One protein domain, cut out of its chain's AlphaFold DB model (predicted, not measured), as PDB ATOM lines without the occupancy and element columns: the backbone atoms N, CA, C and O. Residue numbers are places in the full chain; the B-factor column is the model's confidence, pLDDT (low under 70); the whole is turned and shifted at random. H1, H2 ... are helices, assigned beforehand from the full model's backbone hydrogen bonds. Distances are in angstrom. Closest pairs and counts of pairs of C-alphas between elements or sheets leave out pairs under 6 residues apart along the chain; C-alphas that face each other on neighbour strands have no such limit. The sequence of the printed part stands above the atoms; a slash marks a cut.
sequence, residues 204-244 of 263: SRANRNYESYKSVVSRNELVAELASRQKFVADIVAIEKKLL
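AT A GLANCE: This is residues 204 to 244 of the 263 residues of an uncharacterized protein of Botryotinia fuckeliana (strain B05.10) (UniProt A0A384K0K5). A short helix, H1, leads into a curved link, after which the chain folds back along the long helix H2, making a flat, open hook with an empty gap between its two arms. H2 makes the longest axis. The printed part has 41 residues with two named helices, H1 then H2, and no named strand, and its class is all helix. It is loose, with a radius of gyration of the C-alphas of 12.8 A, and spans 40 by 21 by 7 A.

IN THESE COORDINATES: Find C-alpha 205 at (-33.146, 56.107, -42.127), where H1, residues 205 to 211, begins. H2, residues 219 to 244, runs 37.3 A from C-alpha 219 at (-30.626, 42.611, -60.796) to C-alpha 244 at (-34.750, 42.629, -23.758).

HOW THE PARTS SIT: H1 and H2 are apart, with no C-alpha of one within 8 A of the other. In H2 every O i to N i+4 pair is within hydrogen-bond range; in H1 1 of 3 is, beside 3 of 4 O i to N i+3 pairs.

THE WHOLE: The C-alphas farthest apart, those of Val 217 and Leu 244, are 39.8 A apart. The printed part has no cut, and the link from H1 to H2 is short, with 7 residues. Look for pLDDT under 70 at residues 205 to 217.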
ATOM      1  N   SER A 204     -29.574  59.259 -41.193       71.31
ATOM      2  CA  SER A 204     -30.841  58.794 -40.625       71.31
ATOM      3  C   SER A 204     -31.626  57.977 -41.658       71.31
ATOM      4  O   SER A 204     -31.666  58.310 -42.845       71.31
ATOM      5  N   ARG A 205     -32.317  56.918 -41.217       62.56
ATOM      6  CA  ARG A 205     -33.146  56.107 -42.127       62.56
ATOM      7  C   ARG A 205     -34.230  56.937 -42.827       62.56
ATOM      8  O   ARG A 205     -34.532  56.682 -43.987       62.56
ATOM      9  N   ALA A 206     -34.775  57.950 -42.150       63.69
ATOM     10  CA  ALA A 206     -35.743  58.872 -42.742       63.69
ATOM     11  C   ALA A 206     -35.182  59.579 -43.988       63.69
ATOM     12  O   ALA A 206     -35.880  59.690 -44.990       63.69
ATOM     13  N   ASN A 207     -33.905  59.974 -43.955       61.69
ATOM     14  CA  ASN A 207     -33.240  60.600 -45.096       61.69
ATOM     15  C   ASN A 207     -32.860  59.571 -46.172       61.69
ATOM     16  O   ASN A 207     -32.953  59.875 -47.356       61.69
ATOM     17  N   ARG A 208     -32.511  58.332 -45.787       59.53
ATOM     18  CA  ARG A 208     -32.233  57.240 -46.743       59.53
ATOM     19  C   ARG A 208     -33.452  56.916 -47.619       59.53
ATOM     20  O   ARG A 208     -33.308  56.667 -48.810       59.53
ATOM     21  N   ASN A 209     -34.658  56.954 -47.050       55.97
ATOM     22  CA  ASN A 209     -35.889  56.659 -47.790       55.97
ATOM     23  C   ASN A 209     -36.228  57.721 -48.854       55.97
ATOM     24  O   ASN A 209     -36.920  57.396 -49.815       55.97
ATOM     25  N   TYR A 210     -35.726  58.955 -48.722       51.03
ATOM     26  CA  TYR A 210     -35.892  60.003 -49.737       51.03
ATOM     27  C   TYR A 210     -35.046  59.728 -50.993       51.03
ATOM     28  O   TYR A 210     -35.499  59.961 -52.109       51.03
ATOM     29  N   GLU A 211     -33.858  59.137 -50.838       51.44
ATOM     30  CA  GLU A 211     -33.001  58.721 -51.962       51.44
ATOM     31  C   GLU A 211     -33.421  57.371 -52.578       51.44
ATOM     32  O   GLU A 211     -33.021  57.040 -53.696       51.44
ATOM     33  N   SER A 212     -34.267  56.602 -51.883       53.72
ATOM     34  CA  SER A 212     -34.692  55.253 -52.287       53.72
ATOM     35  C   SER A 212     -35.755  55.215 -53.401       53.72
ATOM     36  O   SER A 212     -36.158  54.121 -53.792       53.72
ATOM     37  N   TYR A 213     -36.192  56.358 -53.945       52.81
ATOM     38  CA  TYR A 213     -37.004  56.396 -55.175       52.81
ATOM     39  C   TYR A 213     -36.167  56.305 -56.464       52.81
ATOM     40  O   TYR A 213     -36.704  56.448 -57.562       52.81
ATOM     41  N   LYS A 214     -34.858  56.029 -56.362       55.56
ATOM     42  CA  LYS A 214     -34.078  55.562 -57.512       55.56
ATOM     43  C   LYS A 214     -34.635  54.213 -57.964       55.56
ATOM     44  O   LYS A 214     -34.602  53.238 -57.217       55.56
ATOM     45  N   SER A 215     -35.160  54.169 -59.187       61.09
ATOM     46  CA  SER A 215     -35.519  52.925 -59.863       61.09
ATOM     47  C   SER A 215     -34.284  52.033 -59.899       61.09
ATOM     48  O   SER A 215     -33.278  52.413 -60.494       61.09
ATOM     49  N   VAL A 216     -34.335  50.880 -59.243       63.38
ATOM     50  CA  VAL A 216     -33.272  49.878 -59.337       63.38
ATOM     51  C   VAL A 216     -33.177  49.434 -60.797       63.38
ATOM     52  O   VAL A 216     -34.164  48.940 -61.342       63.38
ATOM     53  N   VAL A 217     -32.030  49.657 -61.445       66.00
ATOM     54  CA  VAL A 217     -31.890  49.483 -62.904       66.00
ATOM     55  C   VAL A 217     -31.403  48.072 -63.256       66.00
ATOM     56  O   VAL A 217     -31.643  47.591 -64.362       66.00
ATOM     57  N   SER A 218     -30.778  47.358 -62.311       81.06
ATOM     58  CA  SER A 218     -30.215  46.024 -62.548       81.06
ATOM     59  C   SER A 218     -30.489  45.016 -61.423       81.06
ATOM     60  O   SER A 218     -30.679  45.365 -60.255       81.06
ATOM     61  N   ARG A 219     -30.470  43.717 -61.763       81.81
ATOM     62  CA  ARG A 219     -30.626  42.611 -60.796       81.81
ATOM     63  C   ARG A 219     -29.563  42.661 -59.689       81.81
ATOM     64  O   ARG A 219     -29.876  42.377 -58.539       81.81
ATOM     65  N   ASN A 220     -28.333  43.045 -60.023       84.56
ATOM     66  CA  ASN A 220     -27.224  43.093 -59.068       84.56
ATOM     67  C   ASN A 220     -27.387  44.242 -58.062       84.56
ATOM     68  O   ASN A 220     -27.169  44.043 -56.868       84.56
ATOM     69  N   GLU A 221     -27.843  45.413 -58.517       81.75
ATOM     70  CA  GLU A 221     -28.198  46.527 -57.628       81.75
ATOM     71  C   GLU A 221     -29.348  46.155 -56.685       81.75
ATOM     72  O   GLU A 221     -29.298  46.483 -55.499       81.75
ATOM     73  N   LEU A 222     -30.349  45.412 -57.178       82.06
ATOM     74  CA  LEU A 222     -31.458  44.936 -56.348       82.06
ATOM     75  C   LEU A 222     -30.967  44.018 -55.228       82.06
ATOM     76  O   LEU A 222     -31.373  44.176 -54.079       82.06
ATOM     77  N   VAL A 223     -30.085  43.072 -55.553       86.25
ATOM     78  CA  VAL A 223     -29.514  42.139 -54.574       86.25
ATOM     79  C   VAL A 223     -28.701  42.890 -53.516       86.25
ATOM     80  O   VAL A 223     -28.855  42.614 -52.327       86.25
ATOM     81  N   ALA A 224     -27.891  43.877 -53.915       85.12
ATOM     82  CA  ALA A 224     -27.113  44.693 -52.982       85.12
ATOM     83  C   ALA A 224     -28.005  45.529 -52.043       85.12
ATOM     84  O   ALA A 224     -27.768  45.577 -50.832       85.12
ATOM     85  N   GLU A 225     -29.063  46.145 -52.574       82.75
ATOM     86  CA  GLU A 225     -30.021  46.919 -51.779       82.75
ATOM     87  C   GLU A 225     -30.808  46.024 -50.809       82.75
ATOM     88  O   GLU A 225     -30.979  46.369 -49.637       82.75
ATOM     89  N   LEU A 226     -31.244  44.841 -51.249       85.12
ATOM     90  CA  LEU A 226     -31.915  43.869 -50.382       85.12
ATOM     91  C   LEU A 226     -30.995  43.373 -49.264       85.12
ATOM     92  O   LEU A 226     -31.423  43.329 -48.112       85.12
ATOM     93  N   ALA A 227     -29.727  43.082 -49.569       86.19
ATOM     94  CA  ALA A 227     -28.738  42.708 -48.562       86.19
ATOM     95  C   ALA A 227     -28.509  43.836 -47.537       86.19
ATOM     96  O   ALA A 227     -28.464  43.585 -46.332       86.19
ATOM     97  N   SER A 228     -28.442  45.094 -47.991       85.25
ATOM     98  CA  SER A 228     -28.346  46.281 -47.127       85.25
ATOM     99  C   SER A 228     -29.556  46.416 -46.194       85.25
ATOM    100  O   SER A 228     -29.398  46.645 -44.991       85.25
ATOM    101  N   ARG A 229     -30.774  46.210 -46.713       85.06
ATOM    102  CA  ARG A 229     -32.015  46.223 -45.917       85.06
ATOM    103  C   ARG A 229     -32.074  45.072 -44.920       85.06
ATOM    104  O   ARG A 229     -32.450  45.294 -43.772       85.06
ATOM    105  N   GLN A 230     -31.683  43.868 -45.332       88.31
ATOM    106  CA  GLN A 230     -31.644  42.693 -44.463       88.31
ATOM    107  C   GLN A 230     -30.651  42.889 -43.317       88.31
ATOM    108  O   GLN A 230     -31.005  42.646 -42.164       88.31
ATOM    109  N   LYS A 231     -29.447  43.396 -43.613       89.75
ATOM    110  CA  LYS A 231     -28.450  43.741 -42.595       89.75
ATOM    111  C   LYS A 231     -29.002  44.761 -41.601       89.75
ATOM    112  O   LYS A 231     -28.927  44.540 -40.401       89.75
ATOM    113  N   PHE A 232     -29.635  45.825 -42.091       87.19
ATOM    114  CA  PHE A 232     -30.238  46.842 -41.229       87.19
ATOM    115  C   PHE A 232     -31.314  46.268 -40.288       87.19
ATOM    116  O   PHE A 232     -31.358  46.618 -39.110       87.19
ATOM    117  N   VAL A 233     -32.186  45.386 -40.789       89.44
ATOM    118  CA  VAL A 233     -33.195  44.713 -39.953       89.44
ATOM    119  C   VAL A 233     -32.524  43.807 -38.918       89.44
ATOM    120  O   VAL A 233     -32.924  43.823 -37.756       89.44
ATOM    121  N   ALA A 234     -31.485  43.064 -39.306       91.88
ATOM    122  CA  ALA A 234     -30.724  42.226 -38.383       91.88
ATOM    123  C   ALA A 234     -30.064  43.051 -37.261       91.88
ATOM    124  O   ALA A 234     -30.143  42.656 -36.098       91.88
ATOM    125  N   ASP A 235     -29.497  44.216 -37.588       90.00
ATOM    126  CA  ASP A 235     -28.891  45.132 -36.615       90.00
ATOM    127  C   ASP A 235     -29.932  45.654 -35.603       90.00
ATOM    128  O   ASP A 235     -29.665  45.684 -34.400       90.00
ATOM    129  N   ILE A 236     -31.150  46.001 -36.052       90.69
ATOM    130  CA  ILE A 236     -32.251  46.387 -35.146       90.69
ATOM    131  C   ILE A 236     -32.602  45.242 -34.198       90.69
ATOM    132  O   ILE A 236     -32.697  45.458 -32.991       90.69
ATOM    133  N   VAL A 237     -32.782  44.032 -34.729       94.12
ATOM    134  CA  VAL A 237     -33.142  42.859 -33.921       94.12
ATOM    135  C   VAL A 237     -32.046  42.548 -32.899       94.12
ATOM    136  O   VAL A 237     -32.345  42.160 -31.772       94.12
ATOM    137  N   ALA A 238     -30.773  42.737 -33.252       92.19
ATOM    138  CA  ALA A 238     -29.664  42.573 -32.319       92.19
ATOM    139  C   ALA A 238     -29.731  43.585 -31.161       92.19
ATOM    140  O   ALA A 238     -29.558  43.200 -30.003       92.19
ATOM    141  N   ILE A 239     -30.033  44.855 -31.450       91.06
ATOM    142  CA  ILE A 239     -30.229  45.891 -30.425       91.06
ATOM    143  C   ILE A 239     -31.430  45.556 -29.533       91.06
ATOM    144  O   ILE A 239     -31.326  45.635 -28.311       91.06
ATOM    145  N   GLU A 240     -32.554  45.144 -30.118       91.00
ATOM    146  CA  GLU A 240     -33.755  44.764 -29.368       91.00
ATOM    147  C   GLU A 240     -33.481  43.587 -28.426       91.00
ATOM    148  O   GLU A 240     -33.813  43.654 -27.246       91.00
ATOM    149  N   LYS A 241     -32.790  42.546 -28.903       91.25
ATOM    150  CA  LYS A 241     -32.368  41.416 -28.063       91.25
ATOM    151  C   LYS A 241     -31.494  41.861 -26.895       91.25
ATOM    152  O   LYS A 241     -31.703  41.387 -25.782       91.25
ATOM    153  N   LYS A 242     -30.545  42.777 -27.124       89.31
ATOM    154  CA  LYS A 242     -29.716  43.355 -26.053       89.31
ATOM    155  C   LYS A 242     -30.587  44.076 -25.020       89.31
ATOM    156  O   LYS A 242     -30.452  43.808 -23.831       89.31
ATOM    157  N   LEU A 243     -31.531  44.910 -25.456       87.38
ATOM    158  CA  LEU A 243     -32.443  45.623 -24.553       87.38
ATOM    159  C   LEU A 243     -33.345  44.670 -23.752       87.38
ATOM    160  O   LEU A 243     -33.504  44.853 -22.550       87.38
ATOM    161  N   LEU A 244     -33.890  43.634 -24.396       87.75
ATOM    162  CA  LEU A 244     -34.750  42.629 -23.758       87.75
ATOM    163  C   LEU A 244     -33.982  41.656 -22.850       87.75
ATOM    164  O   LEU A 244     -34.589  41.028 -21.987       87.75
TER     165      LEU A 244